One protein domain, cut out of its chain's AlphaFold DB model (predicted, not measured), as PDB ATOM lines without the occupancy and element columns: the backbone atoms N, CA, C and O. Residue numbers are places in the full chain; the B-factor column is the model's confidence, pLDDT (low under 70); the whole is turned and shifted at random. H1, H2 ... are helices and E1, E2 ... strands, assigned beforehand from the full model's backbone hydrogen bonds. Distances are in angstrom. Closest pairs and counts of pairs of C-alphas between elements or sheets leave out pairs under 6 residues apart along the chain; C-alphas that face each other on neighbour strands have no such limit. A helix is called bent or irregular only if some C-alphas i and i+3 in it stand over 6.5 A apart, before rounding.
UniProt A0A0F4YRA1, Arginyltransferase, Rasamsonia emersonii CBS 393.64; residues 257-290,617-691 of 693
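Overview. This is residues 257 to 290 and 617 to 691 of the 693 residues of the protein "Arginyltransferase" of Rasamsonia emersonii CBS 393.64 (UniProt A0A0F4YRA1). Short pieces are arranged round one kinked helix, H4, which lies nearest the middle; H3 packs on it, and a small sheet, E4, E3, E5, is only grazed by it. H1 and the hairpin of E1 and E2 make another side, and long unnamed stretches, residues 257 to 272 and 651 to 667, run round the outside. The printed part has 109 residues, with four named helices and five named strands in the order H1 E1 E2 H2 H3 E3 E4 H4 E5. The class is mixed, helices and strands, with under half of the residues in named elements; the sheet E4, E3, E5 is mixed and the pair E1, E2 antiparallel. The whole is compact, with a radius of gyration of the C-alphas of 13.2 A and spans of 36 by 34 by 22 A.

Arrangement. E1, residues 281 to 283, and E2, residues 286 to 288, form a hairpin, with N 281 and O 288 2.8 A apart; residues 260 to 261 pair antiparallel with residues 286 to 287 of E2. H3, residues 628 to 634, and H4, residues 668 to 684, touch, with the C-alphas of Val 631 and Ala 677 closest at 6.1 A, at a steep tilt of 46 degrees, the same way. H1, residues 273 to 279, is close to H4 but not clearly touching, with the C-alphas of Leu 275 and Leu 683 closest at 7.7 A. H2, residues 617 to 620, is also close to H4 but not clearly touching, with the C-alphas of Leu 617 and Glu 674 closest at 6.3 A. E3, residues 641 to 644, and E4, residues 647 to 650, form a hairpin, with N 642 and O 649 2.9 A apart. E5, residues 688 to 690, is the parallel neighbour of E3, with N 643 and O 689 2.8 A apart. H4 only grazes this sheet, with its residues 672 to 684. Every O i to N i+4 pair is within hydrogen-bond range in H1 and H3, and 10 of 13 in H4; H2 is too short for such a pair.

Along the chain. H1 begins at C-alpha 273 (31.908, 2.183, -17.283) and is 10.1 A long. H3 is 9.9 A, E3 9.7 A and E4 10.2 A long. H4 is 16.0 A from first to last C-alpha and irregular: C-alphas 678 and 681 are 9.5 A apart, with a kink of 77 degrees near residue 678. E5 ends at C-alpha 690 (34.528, -11.904, -26.045).

Size, cuts and confidence. The C-alphas of Gly 284 and Asp 659 are the two farthest apart, 36.7 A. Residues 291 to 616 are not printed, and C-alphas 290 and 617 are 11.8 A apart across the cut. E4 to H4 is a long link of 17 residues. The mean pLDDT of the printed part is 73.5; residues 257 to 285, 624 and 691 are under 70.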
ATOM      1  N   ALA A 257      25.946  -6.197 -33.645       33.41
ATOM      2  CA  ALA A 257      26.597  -4.892 -33.464       33.41
ATOM      3  C   ALA A 257      25.641  -3.788 -32.951       33.41
ATOM      4  O   ALA A 257      26.085  -2.780 -32.403       33.41
ATOM      5  N   GLU A 258      24.327  -3.980 -33.092       33.81
ATOM      6  CA  GLU A 258      23.274  -3.080 -32.597       33.81
ATOM      7  C   GLU A 258      22.688  -3.554 -31.253       33.81
ATOM      8  O   GLU A 258      22.024  -2.783 -30.565       33.81
ATOM      9  N   LEU A 259      22.949  -4.806 -30.858       33.88
ATOM     10  CA  LEU A 259      22.491  -5.454 -29.626       33.88
ATOM     11  C   LEU A 259      23.665  -6.146 -28.906       33.88
ATOM     12  O   LEU A 259      23.714  -7.372 -28.802       33.88
ATOM     13  N   MET A 260      24.596  -5.359 -28.366       39.47
ATOM     14  CA  MET A 260      25.781  -5.879 -27.679       39.47
ATOM     15  C   MET A 260      25.447  -6.420 -26.279       39.47
ATOM     16  O   MET A 260      25.092  -5.682 -25.354       39.47
ATOM     17  N   THR A 261      25.606  -7.722 -26.056       30.53
ATOM     18  CA  THR A 261      25.506  -8.316 -24.717       30.53
ATOM     19  C   THR A 261      26.792  -8.098 -23.921       30.53
ATOM     20  O   THR A 261      27.737  -8.852 -24.039       30.53
ATOM     21  N   PHE A 262      26.844  -7.145 -22.987       44.06
ATOM     22  CA  PHE A 262      28.002  -6.970 -22.084       44.06
ATOM     23  C   PHE A 262      28.027  -8.016 -20.937       44.06
ATOM     24  O   PHE A 262      28.432  -7.731 -19.807       44.06
ATOM     25  N   GLY A 263      27.611  -9.256 -21.219       33.84
ATOM     26  CA  GLY A 263      28.324 -10.410 -20.657       33.84
ATOM     27  C   GLY A 263      29.724 -10.529 -21.278       33.84
ATOM     28  O   GLY A 263      30.681 -10.892 -20.597       33.84
ATOM     29  N   ASP A 264      29.841 -10.067 -22.522       44.53
ATOM     30  CA  ASP A 264      30.884 -10.394 -23.490       44.53
ATOM     31  C   ASP A 264      32.030  -9.357 -23.475       44.53
ATOM     32  O   ASP A 264      32.733  -9.150 -24.462       44.53
ATOM     33  N   LEU A 265      32.217  -8.678 -22.334       42.78
ATOM     34  CA  LEU A 265      33.247  -7.658 -22.105       42.78
ATOM     35  C   LEU A 265      33.835  -7.798 -20.693       42.78
ATOM     36  O   LEU A 265      33.268  -7.362 -19.682       42.78
ATOM     37  N   TYR A 266      34.986  -8.464 -20.607       40.97
ATOM     38  CA  TYR A 266      35.507  -8.941 -19.328       40.97
ATOM     39  C   TYR A 266      36.190  -7.820 -18.523       40.97
ATOM     40  O   TYR A 266      37.231  -7.295 -18.903       40.97
ATOM     41  N   ARG A 267      35.650  -7.542 -17.326       44.84
ATOM     42  CA  ARG A 267      36.318  -6.799 -16.229       44.84
ATOM     43  C   ARG A 267      36.572  -5.289 -16.440       44.84
ATOM     44  O   ARG A 267      37.567  -4.775 -15.937       44.84
ATOM     45  N   LEU A 268      35.619  -4.562 -17.019       52.69
ATOM     46  CA  LEU A 268      35.604  -3.091 -16.960       52.69
ATOM     47  C   LEU A 268      35.679  -2.540 -15.511       52.69
ATOM     48  O   LEU A 268      34.871  -2.948 -14.662       52.69
ATOM     49  N   PRO A 269      36.584  -1.586 -15.223       55.81
ATOM     50  CA  PRO A 269      36.516  -0.724 -14.044       55.81
ATOM     51  C   PRO A 269      35.243   0.136 -14.013       55.81
ATOM     52  O   PRO A 269      34.734   0.583 -15.044       55.81
ATOM     53  N   THR A 270      34.752   0.471 -12.816       54.53
ATOM     54  CA  THR A 270      33.614   1.403 -12.658       54.53
ATOM     55  C   THR A 270      33.968   2.843 -13.069       54.53
ATOM     56  O   THR A 270      33.073   3.655 -13.302       54.53
ATOM     57  N   GLU A 271      35.261   3.148 -13.216       56.00
ATOM     58  CA  GLU A 271      35.780   4.410 -13.761       56.00
ATOM     59  C   GLU A 271      35.852   4.444 -15.295       56.00
ATOM     60  O   GLU A 271      35.941   5.524 -15.861       56.00
ATOM     61  N   SER A 272      35.727   3.302 -15.971       57.72
ATOM     62  CA  SER A 272      35.597   3.209 -17.434       57.72
ATOM     63  C   SER A 272      34.119   3.182 -17.828       57.72
ATOM     64  O   SER A 272      33.672   3.813 -18.781       57.72
ATOM     65  N   MET A 273      33.316   2.485 -17.021       61.12
ATOM     66  CA  MET A 273      31.908   2.183 -17.283       61.12
ATOM     67  C   MET A 273      30.973   3.414 -17.275       61.12
ATOM     68  O   MET A 273      29.829   3.310 -17.713       61.12
ATOM     69  N   TRP A 274      31.441   4.596 -16.844       61.78
ATOM     70  CA  TRP A 274      30.687   5.845 -17.041       61.78
ATOM     71  C   TRP A 274      30.725   6.339 -18.495       61.78
ATOM     72  O   TRP A 274      29.749   6.953 -18.917       61.78
ATOM     73  N   LEU A 275      31.789   6.064 -19.270       61.34
ATOM     74  CA  LEU A 275      31.856   6.424 -20.698       61.34
ATOM     75  C   LEU A 275      30.723   5.735 -21.461       61.34
ATOM     76  O   LEU A 275      29.978   6.394 -22.185       61.34
ATOM     77  N   LEU A 276      30.550   4.435 -21.208       62.00
ATOM     78  CA  LEU A 276      29.459   3.615 -21.739       62.00
ATOM     79  C   LEU A 276      28.094   4.168 -21.323       62.00
ATOM     80  O   LEU A 276      27.282   4.476 -22.178       62.00
ATOM     81  N   GLN A 277      27.852   4.401 -20.028       60.72
ATOM     82  CA  GLN A 277      26.557   4.921 -19.554       60.72
ATOM     83  C   GLN A 277      26.200   6.318 -20.123       60.72
ATOM     84  O   GLN A 277      25.041   6.729 -20.066       60.72
ATOM     85  N   ILE A 278      27.183   7.076 -20.627       60.59
ATOM     86  CA  ILE A 278      26.964   8.369 -21.290       60.59
ATOM     87  C   ILE A 278      26.731   8.193 -22.802       60.59
ATOM     88  O   ILE A 278      25.809   8.815 -23.332       60.59
ATOM     89  N   ARG A 279      27.536   7.361 -23.480       59.72
ATOM     90  CA  ARG A 279      27.521   7.142 -24.944       59.72
ATOM     91  C   ARG A 279      26.491   6.126 -25.440       59.72
ATOM     92  O   ARG A 279      26.099   6.173 -26.601       59.72
ATOM     93  N   GLU A 280      26.119   5.182 -24.593       63.69
ATOM     94  CA  GLU A 280      25.394   3.970 -24.954       63.69
ATOM     95  C   GLU A 280      24.184   3.758 -24.043       63.69
ATOM     96  O   GLU A 280      24.018   4.357 -22.977       63.69
ATOM     97  N   TRP A 281      23.302   2.892 -24.517       61.09
ATOM     98  CA  TRP A 281      22.072   2.459 -23.878       61.09
ATOM     99  C   TRP A 281      22.332   1.240 -23.033       61.09
ATOM    100  O   TRP A 281      23.178   0.441 -23.393       61.09
ATOM    101  N   LYS A 282      21.570   1.045 -21.955       69.56
ATOM    102  CA  LYS A 282      21.708  -0.125 -21.084       69.56
ATOM    103  C   LYS A 282      20.355  -0.756 -20.776       69.56
ATOM    104  O   LYS A 282      19.405  -0.066 -20.413       69.56
ATOM    105  N   SER A 283      20.277  -2.082 -20.875       65.44
ATOM    106  CA  SER A 283      19.118  -2.888 -20.481       65.44
ATOM    107  C   SER A 283      19.593  -4.160 -19.775       65.44
ATOM    108  O   SER A 283      19.944  -5.162 -20.403       65.44
ATOM    109  N   GLY A 284      19.669  -4.107 -18.442       68.56
ATOM    110  CA  GLY A 284      20.325  -5.152 -17.656       68.56
ATOM    111  C   GLY A 284      21.827  -5.203 -17.937       68.56
ATOM    112  O   GLY A 284      22.548  -4.257 -17.622       68.56
ATOM    113  N   THR A 285      22.276  -6.307 -18.541       67.25
ATOM    114  CA  THR A 285      23.651  -6.520 -19.027       67.25
ATOM    115  C   THR A 285      23.822  -6.284 -20.533       67.25
ATOM    116  O   THR A 285      24.931  -6.412 -21.031       67.25
ATOM    117  N   LEU A 286      22.759  -5.969 -21.277       71.00
ATOM    118  CA  LEU A 286      22.851  -5.545 -22.679       71.00
ATOM    119  C   LEU A 286      23.207  -4.054 -22.727       71.00
ATOM    120  O   LEU A 286      22.584  -3.282 -21.991       71.00
ATOM    121  N   TYR A 287      24.103  -3.650 -23.627       74.25
ATOM    122  CA  TYR A 287      24.193  -2.266 -24.087       74.25
ATOM    123  C   TYR A 287      23.944  -2.176 -25.600       74.25
ATOM    124  O   TYR A 287      23.977  -3.175 -26.316       74.25
ATOM    125  N   TYR A 288      23.598  -0.988 -26.085       74.69
ATOM    126  CA  TYR A 288      23.363  -0.733 -27.508       74.69
ATOM    127  C   TYR A 288      23.621   0.736 -27.847       74.69
ATOM    128  O   TYR A 288      23.544   1.603 -26.977       74.69
ATOM    129  N   LYS A 289      23.881   1.049 -29.119       75.94
ATOM    130  CA  LYS A 289      23.888   2.432 -29.610       75.94
ATOM    131  C   LYS A 289      22.897   2.562 -30.757       75.94
ATOM    132  O   LYS A 289      22.867   1.732 -31.657       75.94
ATOM    133  N   GLN A 290      22.062   3.592 -30.699       76.62
ATOM    134  CA  GLN A 290      21.021   3.837 -31.690       76.62
ATOM    135  C   GLN A 290      21.522   4.817 -32.758       76.62
ATOM    136  O   GLN A 290      22.092   5.854 -32.424       76.62
ATOM    137  N   LEU A 617      28.881  -1.230 -40.652       78.81
ATOM    138  CA  LEU A 617      28.686  -0.076 -39.770       78.81
ATOM    139  C   LEU A 617      29.457   1.168 -40.257       78.81
ATOM    140  O   LEU A 617      28.968   2.294 -40.122       78.81
ATOM    141  N   PHE A 618      30.626   0.964 -40.875       82.44
ATOM    142  CA  PHE A 618      31.446   2.023 -41.468       82.44
ATOM    143  C   PHE A 618      30.782   2.694 -42.684       82.44
ATOM    144  O   PHE A 618      30.994   3.883 -42.929       82.44
ATOM    145  N   GLU A 619      29.952   1.962 -43.431       80.19
ATOM    146  CA  GLU A 619      29.240   2.451 -44.622       80.19
ATOM    147  C   GLU A 619      27.946   3.181 -44.247       80.19
ATOM    148  O   GLU A 619      27.598   4.198 -44.847       80.19
ATOM    149  N   ILE A 620      27.275   2.716 -43.189       75.44
ATOM    150  CA  ILE A 620      26.050   3.315 -42.637       75.44
ATOM    151  C   ILE A 620      26.299   4.720 -42.057       75.44
ATOM    152  O   ILE A 620      25.353   5.511 -41.947       75.44
ATOM    153  N   ARG A 621      27.563   5.047 -41.728       73.62
ATOM    154  CA  ARG A 621      28.022   6.340 -41.179       73.62
ATOM    155  C   ARG A 621      27.194   6.780 -39.969       73.62
ATOM    156  O   ARG A 621      26.696   7.904 -39.909       73.62
ATOM    157  N   MET A 622      27.006   5.867 -39.014       76.38
ATOM    158  CA  MET A 622      26.250   6.168 -37.800       76.38
ATOM    159  C   MET A 622      26.930   7.308 -37.009       76.38
ATOM    160  O   MET A 622      28.144   7.246 -36.798       76.38
ATOM    161  N   PRO A 623      26.187   8.336 -36.548       70.44
ATOM    162  CA  PRO A 623      26.794   9.472 -35.865       70.44
ATOM    163  C   PRO A 623      27.571   9.060 -34.605       70.44
ATOM    164  O   PRO A 623      27.165   8.165 -33.858       70.44
ATOM    165  N   GLY A 624      28.729   9.686 -34.381       68.56
ATOM    166  CA  GLY A 624      29.607   9.383 -33.247       68.56
ATOM    167  C   GLY A 624      30.212   7.972 -33.246       68.56
ATOM    168  O   GLY A 624      30.443   7.438 -32.162       68.56
ATOM    169  N   VAL A 625      30.416   7.366 -34.418       76.88
ATOM    170  CA  VAL A 625      31.221   6.148 -34.636       76.88
ATOM    171  C   VAL A 625      32.466   6.540 -35.439       76.88
ATOM    172  O   VAL A 625      32.388   7.423 -36.292       76.88
ATOM    173  N   MET A 626      33.617   5.931 -35.150       77.81
ATOM    174  CA  MET A 626      34.859   6.187 -35.898       77.81
ATOM    175  C   MET A 626      34.796   5.585 -37.310       77.81
ATOM    176  O   MET A 626      34.213   4.520 -37.508       77.81
ATOM    177  N   THR A 627      35.433   6.215 -38.300       84.69
ATOM    178  CA  THR A 627      35.610   5.570 -39.616       84.69
ATOM    179  C   THR A 627      36.645   4.439 -39.542       84.69
ATOM    180  O   THR A 627      37.485   4.420 -38.642       84.69
ATOM    181  N   ALA A 628      36.639   3.510 -40.507       85.12
ATOM    182  CA  ALA A 628      37.640   2.437 -40.571       85.12
ATOM    183  C   ALA A 628      39.079   2.992 -40.598       85.12
ATOM    184  O   ALA A 628      39.947   2.517 -39.875       85.12
ATOM    185  N   GLU A 629      39.299   4.076 -41.345       85.56
ATOM    186  CA  GLU A 629      40.592   4.766 -41.447       85.56
ATOM    187  C   GLU A 629      41.001   5.424 -40.118       85.56
ATOM    188  O   GLU A 629      42.178   5.444 -39.760       85.56
ATOM    189  N   GLU A 630      40.046   5.937 -39.335       83.62
ATOM    190  CA  GLU A 630      40.313   6.417 -37.976       83.62
ATOM    191  C   GLU A 630      40.602   5.283 -36.991       83.62
ATOM    192  O   GLU A 630      41.382   5.485 -36.063       83.62
ATOM    193  N   VAL A 631      39.982   4.115 -37.163       85.31
ATOM    194  CA  VAL A 631      40.268   2.924 -36.361       85.31
ATOM    195  C   VAL A 631      41.693   2.449 -36.636       85.31
ATOM    196  O   VAL A 631      42.500   2.428 -35.712       85.31
ATOM    197  N   GLU A 632      42.044   2.192 -37.897       85.50
ATOM    198  CA  GLU A 632      43.378   1.727 -38.311       85.50
ATOM    199  C   GLU A 632      44.510   2.702 -37.935       85.50
ATOM    200  O   GLU A 632      45.629   2.274 -37.664       85.50
ATOM    201  N   THR A 633      44.244   4.014 -37.886       85.00
ATOM    202  CA  THR A 633      45.266   5.029 -37.552       85.00
ATOM    203  C   THR A 633      45.344   5.413 -36.073       85.00
ATOM    204  O   THR A 633      46.335   6.024 -35.666       85.00
ATOM    205  N   LYS A 634      44.325   5.108 -35.254       82.62
ATOM    206  CA  LYS A 634      44.256   5.541 -33.840       82.62
ATOM    207  C   LYS A 634      44.184   4.384 -32.842       82.62
ATOM    208  O   LYS A 634      44.408   4.627 -31.654       82.62
ATOM    209  N   LEU A 635      43.859   3.169 -33.289       84.75
ATOM    210  CA  LEU A 635      43.656   1.988 -32.450       84.75
ATOM    211  C   LEU A 635      44.631   0.874 -32.828       84.75
ATOM    212  O   LEU A 635      44.676   0.425 -33.968       84.75
ATOM    213  N   ASP A 636      45.363   0.384 -31.832       87.19
ATOM    214  CA  ASP A 636      46.119  -0.860 -31.942       87.19
ATOM    215  C   ASP A 636      45.140  -2.038 -31.825       87.19
ATOM    216  O   ASP A 636      44.866  -2.542 -30.734       87.19
ATOM    217  N   LEU A 637      44.545  -2.418 -32.959       86.06
ATOM    218  CA  LEU A 637      43.661  -3.579 -33.029       86.06
ATOM    219  C   LEU A 637      44.418  -4.906 -32.958       86.06
ATOM    220  O   LEU A 637      43.763  -5.922 -32.758       86.06
ATOM    221  N   ASP A 638      45.743  -4.926 -33.123       87.00
ATOM    222  CA  ASP A 638      46.554  -6.148 -33.182       87.00
ATOM    223  C   ASP A 638      46.900  -6.671 -31.781       87.00
ATOM    224  O   ASP A 638      46.981  -7.883 -31.569       87.00
ATOM    225  N   HIS A 639      47.064  -5.773 -30.808       88.56
ATOM    226  CA  HIS A 639      47.331  -6.126 -29.410       88.56
ATOM    227  C   HIS A 639      46.090  -6.066 -28.510       88.56
ATOM    228  O   HIS A 639      46.208  -6.322 -27.306       88.56
ATOM    229  N   TRP A 640      44.901  -5.770 -29.047       87.81
ATOM    230  CA  TRP A 640      43.672  -5.817 -28.254       87.81
ATOM    231  C   TRP A 640      43.398  -7.247 -27.759       87.81
ATOM    232  O   TRP A 640      43.727  -8.237 -28.415       87.81
ATOM    233  N   LEU A 641      42.851  -7.362 -26.549       85.62
ATOM    234  CA  LEU A 641      42.698  -8.643 -25.871       85.62
ATOM    235  C   LEU A 641      41.379  -9.305 -26.266       85.62
ATOM    236  O   LEU A 641      40.311  -8.714 -26.113       85.62
ATOM    237  N   LEU A 642      41.453 -10.561 -26.696       84.38
ATOM    238  CA  LEU A 642      40.310 -11.443 -26.894       84.38
ATOM    239  C   LEU A 642      40.296 -12.500 -25.784       84.38
ATOM    240  O   LEU A 642      41.297 -13.177 -25.546       84.38
ATOM    241  N   LEU A 643      39.157 -12.671 -25.117       81.69
ATOM    242  CA  LEU A 643      38.914 -13.800 -24.226       81.69
ATOM    243  C   LEU A 643      38.386 -14.987 -25.042       81.69
ATOM    244  O   LEU A 643      37.367 -14.883 -25.723       81.69
ATOM    245  N   VAL A 644      39.055 -16.130 -24.923       78.25
ATOM    246  CA  VAL A 644      38.628 -17.409 -25.498       78.25
ATOM    247  C   VAL A 644      38.722 -18.472 -24.409       78.25
ATOM    248  O   VAL A 644      39.805 -18.726 -23.882       78.25
ATOM    249  N   GLN A 645      37.593 -19.090 -24.048       74.19
ATOM    250  CA  GLN A 645      37.526 -20.176 -23.052       74.19
ATOM    251  C   GLN A 645      38.239 -19.830 -21.723       74.19
ATOM    252  O   GLN A 645      38.995 -20.626 -21.163       74.19
ATOM    253  N   GLY A 646      38.040 -18.600 -21.233       74.88
ATOM    254  CA  GLY A 646      38.655 -18.091 -20.000       74.88
ATOM    255  C   GLY A 646      40.137 -17.691 -20.098       74.88
ATOM    256  O   GLY A 646      40.700 -17.249 -19.098       74.88
ATOM    257  N   THR A 647      40.766 -17.805 -21.272       79.44
ATOM    258  CA  THR A 647      42.148 -17.360 -21.534       79.44
ATOM    259  C   THR A 647      42.142 -16.063 -22.338       79.44
ATOM    260  O   THR A 647      41.371 -15.936 -23.283       79.44
ATOM    261  N   LEU A 648      42.999 -15.101 -21.982       84.50
ATOM    262  CA  LEU A 648      43.220 -13.886 -22.775       84.50
ATOM    263  C   LEU A 648      44.353 -14.124 -23.783       84.50
ATOM    264  O   LEU A 648      45.433 -14.563 -23.387       84.50
ATOM    265  N   ILE A 649      44.100 -13.818 -25.054       87.25
ATOM    266  CA  ILE A 649      45.069 -13.825 -26.163       87.25
ATOM    267  C   ILE A 649      45.033 -12.470 -26.878       87.25
ATOM    268  O   ILE A 649      44.071 -11.718 -26.705       87.25
ATOM    269  N   HIS A 650      46.038 -12.149 -27.693       88.12
ATOM    270  CA  HIS A 650      45.943 -10.988 -28.576       88.12
ATOM    271  C   HIS A 650      45.161 -11.357 -29.842       88.12
ATOM    272  O   HIS A 650      45.227 -12.480 -30.343       88.12
ATOM    273  N   THR A 651      44.415 -10.409 -30.392       85.62
ATOM    274  CA  THR A 651      43.738 -10.526 -31.697       85.62
ATOM    275  C   THR A 651      44.698 -10.895 -32.831       85.62
ATOM    276  O   THR A 651      44.357 -11.724 -33.675       85.62
ATOM    277  N   SER A 652      45.931 -10.380 -32.810       88.25
ATOM    278  CA  SER A 652      46.994 -10.777 -33.744       88.25
ATOM    279  C   SER A 652      47.457 -12.234 -33.609       88.25
ATOM    280  O   SER A 652      48.053 -12.750 -34.556       88.25
ATOM    281  N   ASP A 653      47.142 -12.950 -32.522       86.44
ATOM    282  CA  ASP A 653      47.393 -14.394 -32.409       86.44
ATOM    283  C   ASP A 653      46.406 -15.230 -33.249       86.44
ATOM    284  O   ASP A 653      46.600 -16.435 -33.420       86.44
ATOM    285  N   LEU A 654      45.345 -14.632 -33.804       85.19
ATOM    286  CA  LEU A 654      44.375 -15.331 -34.649       85.19
ATOM    287  C   LEU A 654      44.932 -15.595 -36.059       85.19
ATOM    288  O   LEU A 654      45.468 -14.714 -36.737       85.19
ATOM    289  N   VAL A 655      44.769 -16.824 -36.548       84.00
ATOM    290  CA  VAL A 655      45.110 -17.186 -37.933       84.00
ATOM    291  C   VAL A 655      44.153 -16.494 -38.905       84.00
ATOM    292  O   VAL A 655      42.937 -16.614 -38.774       84.00
ATOM    293  N   GLY A 656      44.717 -15.804 -39.900       80.69
ATOM    294  CA  GLY A 656      43.977 -15.002 -40.879       80.69
ATOM    295  C   GLY A 656      43.696 -13.560 -40.445       80.69
ATOM    296  O   GLY A 656      43.059 -12.833 -41.192       80.69
ATOM    297  N   TRP A 657      44.167 -13.116 -39.271       87.50
ATOM    298  CA  TRP A 657      43.992 -11.729 -38.807       87.50
ATOM    299  C   TRP A 657      44.704 -10.687 -39.686       87.50
ATOM    300  O   TRP A 657      44.173  -9.606 -39.953       87.50
ATOM    301  N   GLU A 658      45.908 -11.018 -40.157       85.06
ATOM    302  CA  GLU A 658      46.708 -10.153 -41.031       85.06
ATOM    303  C   GLU A 658      46.012  -9.968 -42.389       85.06
ATOM    304  O   GLU A 658      45.820  -8.834 -42.823       85.06
ATOM    305  N   ASP A 659      45.535 -11.068 -42.985       83.69
ATOM    306  CA  ASP A 659      44.850 -11.109 -44.287       83.69
ATOM    307  C   ASP A 659      43.381 -10.638 -44.252       83.69
ATOM    308  O   ASP A 659      42.756 -10.471 -45.302       83.69
ATOM    309  N   ALA A 660      42.791 -10.477 -43.065       84.06
ATOM    310  CA  ALA A 660      41.392 -10.093 -42.918       84.06
ATOM    311  C   ALA A 660      41.168  -8.601 -43.221       84.06
ATOM    312  O   ALA A 660      41.931  -7.733 -42.794       84.06
ATOM    313  N   ASP A 661      40.062  -8.315 -43.910       84.19
ATOM    314  CA  ASP A 661      39.572  -6.962 -44.177       84.19
ATOM    315  C   ASP A 661      38.729  -6.448 -42.997       84.19
ATOM    316  O   ASP A 661      37.880  -7.172 -42.465       84.19
ATOM    317  N   ILE A 662      38.960  -5.196 -42.595       85.88
ATOM    318  CA  ILE A 662      38.190  -4.479 -41.571       85.88
ATOM    319  C   ILE A 662      36.836  -3.975 -42.103       85.88
ATOM    320  O   ILE A 662      35.908  -3.776 -41.328       85.88
ATOM    321  N   ARG A 663      36.696  -3.787 -43.421       84.38
ATOM    322  CA  ARG A 663      35.469  -3.278 -44.063       84.38
ATOM    323  C   ARG A 663      34.433  -4.377 -44.329       84.38
ATOM    324  O   ARG A 663      33.295  -4.075 -44.662       84.38
ATOM    325  N   ASN A 664      34.810  -5.645 -44.161       83.31
ATOM    326  CA  ASN A 664      33.926  -6.797 -44.316       83.31
ATOM    327  C   ASN A 664      33.301  -7.187 -42.954       83.31
ATOM    328  O   ASN A 664      34.013  -7.747 -42.116       83.31
ATOM    329  N   PRO A 665      31.988  -6.988 -42.727       78.00
ATOM    330  CA  PRO A 665      31.349  -7.248 -41.431       78.00
ATOM    331  C   PRO A 665      31.251  -8.744 -41.073       78.00
ATOM    332  O   PRO A 665      30.955  -9.085 -39.931       78.00
ATOM    333  N   GLN A 666      31.521  -9.655 -42.017       79.56
ATOM    334  CA  GLN A 666      31.600 -11.105 -41.774       79.56
ATOM    335  C   GLN A 666      33.029 -11.573 -41.422       79.56
ATOM    336  O   GLN A 666      33.250 -12.749 -41.130       79.56
ATOM    337  N   SER A 667      34.017 -10.674 -41.459       84.69
ATOM    338  CA  SER A 667      35.396 -10.934 -41.037       84.69
ATOM    339  C   SER A 667      35.548 -10.695 -39.531       84.69
ATOM    340  O   SER A 667      34.976  -9.757 -38.980       84.69
ATOM    341  N   VAL A 668      36.375 -11.499 -38.850       83.12
ATOM    342  CA  VAL A 668      36.659 -11.304 -37.412       83.12
ATOM    343  C   VAL A 668      37.285  -9.927 -37.151       83.12
ATOM    344  O   VAL A 668      36.974  -9.293 -36.148       83.12
ATOM    345  N   LYS A 669      38.110  -9.428 -38.079       86.88
ATOM    346  CA  LYS A 669      38.708  -8.088 -38.008       86.88
ATOM    347  C   LYS A 669      37.685  -6.985 -38.269       86.88
ATOM    348  O   LYS A 669      37.802  -5.921 -37.675       86.88
ATOM    349  N   GLY A 670      36.666  -7.250 -39.090       85.06
ATOM    350  CA  GLY A 670      35.522  -6.359 -39.274       85.06
ATOM    351  C   GLY A 670      34.672  -6.260 -38.014       85.06
ATOM    352  O   GLY A 670      34.505  -5.169 -37.489       85.06
ATOM    353  N   ILE A 671      34.242  -7.391 -37.443       83.31
ATOM    354  CA  ILE A 671      33.461  -7.430 -36.189       83.31
ATOM    355  C   ILE A 671      34.208  -6.713 -35.050       83.31
ATOM    356  O   ILE A 671      33.635  -5.880 -34.346       83.31
ATOM    357  N   VAL A 672      35.505  -6.998 -34.882       85.69
ATOM    358  CA  VAL A 672      36.348  -6.333 -33.875       85.69
ATOM    359  C   VAL A 672      36.568  -4.853 -34.218       85.69
ATOM    360  O   VAL A 672      36.537  -4.016 -33.319       85.69
ATOM    361  N   GLY A 673      36.733  -4.501 -35.494       87.12
ATOM    362  CA  GLY A 673      36.884  -3.124 -35.963       87.12
ATOM    363  C   GLY A 673      35.639  -2.264 -35.736       87.12
ATOM    364  O   GLY A 673      35.761  -1.145 -35.247       87.12
ATOM    365  N   GLU A 674      34.445  -2.784 -36.018       85.62
ATOM    366  CA  GLU A 674      33.166  -2.103 -35.781       85.62
ATOM    367  C   GLU A 674      32.897  -1.917 -34.277       85.62
ATOM    368  O   GLU A 674      32.506  -0.831 -33.842       85.62
ATOM    369  N   LEU A 675      33.203  -2.928 -33.451       82.25
ATOM    370  CA  LEU A 675      33.160  -2.817 -31.989       82.25
ATOM    371  C   LEU A 675      34.157  -1.763 -31.467       82.25
ATOM    372  O   LEU A 675      33.811  -0.929 -30.627       82.25
ATOM    373  N   ALA A 676      35.384  -1.751 -31.993       83.69
ATOM    374  CA  ALA A 676      36.403  -0.761 -31.656       83.69
ATOM    375  C   ALA A 676      36.002   0.665 -32.081       83.69
ATOM    376  O   ALA A 676      36.262   1.618 -31.346       83.69
ATOM    377  N   ALA A 677      35.327   0.810 -33.225       82.12
ATOM    378  CA  ALA A 677      34.828   2.082 -33.744       82.12
ATOM    379  C   ALA A 677      33.723   2.707 -32.877       82.12
ATOM    380  O   ALA A 677      33.577   3.932 -32.845       82.12
ATOM    381  N   MET A 678      32.951   1.858 -32.193       77.94
ATOM    382  CA  MET A 678      31.874   2.230 -31.271       77.94
ATOM    383  C   MET A 678      32.420   2.618 -29.892       77.94
ATOM    384  O   MET A 678      32.141   3.712 -29.393       77.94
ATOM    385  N   LEU A 679      33.248   1.751 -29.298       76.44
ATOM    386  CA  LEU A 679      33.849   1.963 -27.976       76.44
ATOM    387  C   LEU A 679      34.871   3.114 -27.986       76.44
ATOM    388  O   LEU A 679      34.885   3.967 -27.094       76.44
ATOM    389  N   GLY A 680      35.722   3.164 -29.010       76.50
ATOM    390  CA  GLY A 680      36.792   4.143 -29.163       76.50
ATOM    391  C   GLY A 680      38.015   3.936 -28.244       76.50
ATOM    392  O   GLY A 680      38.014   3.091 -27.346       76.50
ATOM    393  N   PRO A 681      39.083   4.733 -28.450       75.31
ATOM    394  CA  PRO A 681      40.439   4.511 -27.932       75.31
ATOM    395  C   PRO A 681      40.605   4.403 -26.424       75.31
ATOM    396  O   PRO A 681      41.599   3.824 -25.989       75.31
ATOM    397  N   ASP A 682      39.722   4.997 -25.630       73.00
ATOM    398  CA  ASP A 682      39.867   4.993 -24.173       73.00
ATOM    399  C   ASP A 682      39.271   3.711 -23.579       73.00
ATOM    400  O   ASP A 682      39.917   3.044 -22.777       73.00
ATOM    401  N   LEU A 683      38.102   3.289 -24.073       74.25
ATOM    402  CA  LEU A 683      37.469   2.028 -23.681       74.25
ATOM    403  C   LEU A 683      38.201   0.807 -24.254       74.25
ATOM    404  O   LEU A 683      38.398  -0.165 -23.531       74.25
ATOM    405  N   VAL A 684      38.661   0.851 -25.511       78.19
ATOM    406  CA  VAL A 684      39.405  -0.257 -26.152       78.19
ATOM    407  C   VAL A 684      40.636  -0.671 -25.327       78.19
ATOM    408  O   VAL A 684      40.884  -1.855 -25.136       78.19
ATOM    409  N   LYS A 685      41.366   0.278 -24.728       76.94
ATOM    410  CA  LYS A 685      42.555  -0.023 -23.898       76.94
ATOM    411  C   LYS A 685      42.235  -0.654 -22.539       76.94
ATOM    412  O   LYS A 685      43.115  -1.255 -21.931       76.94
ATOM    413  N   GLU A 686      41.005  -0.504 -22.055       73.44
ATOM    414  CA  GLU A 686      40.559  -0.952 -20.726       73.44
ATOM    415  C   GLU A 686      39.598  -2.155 -20.801       73.44
ATOM    416  O   GLU A 686      38.956  -2.521 -19.813       73.44
ATOM    417  N   THR A 687      39.493  -2.781 -21.978       77.56
ATOM    418  CA  THR A 687      38.555  -3.869 -22.286       77.56
ATOM    419  C   THR A 687      39.245  -5.084 -22.897       77.56
ATOM    420  O   THR A 687      40.333  -4.996 -23.461       77.56
ATOM    421  N   ALA A 688      38.564  -6.228 -22.810       79.75
ATOM    422  CA  ALA A 688      38.845  -7.410 -23.610       79.75
ATOM    423  C   ALA A 688      37.543  -7.883 -24.265       79.75
ATOM    424  O   ALA A 688      36.527  -8.023 -23.575       79.75
ATOM    425  N   VAL A 689      37.587  -8.119 -25.574       80.19
ATOM    426  CA  VAL A 689      36.468  -8.628 -26.374       80.19
ATOM    427  C   VAL A 689      36.185 -10.078 -25.983       80.19
ATOM    428  O   VAL A 689      37.113 -10.842 -25.724       80.19
ATOM    429  N   VAL A 690      34.922 -10.491 -25.996       75.56
ATOM    430  CA  VAL A 690      34.528 -11.904 -26.045       75.56
ATOM    431  C   VAL A 690      33.705 -12.105 -27.321       75.56
ATOM    432  O   VAL A 690      32.827 -11.301 -27.618       75.56
ATOM    433  N   LEU A 691      34.012 -13.144 -28.104       65.56
ATOM    434  CA  LEU A 691      33.287 -13.458 -29.350       65.56
ATOM    435  C   LEU A 691      32.583 -14.829 -29.319       65.56
ATOM    436  O   LEU A 691      31.707 -15.072 -30.144       65.56
TER     437      LEU A 691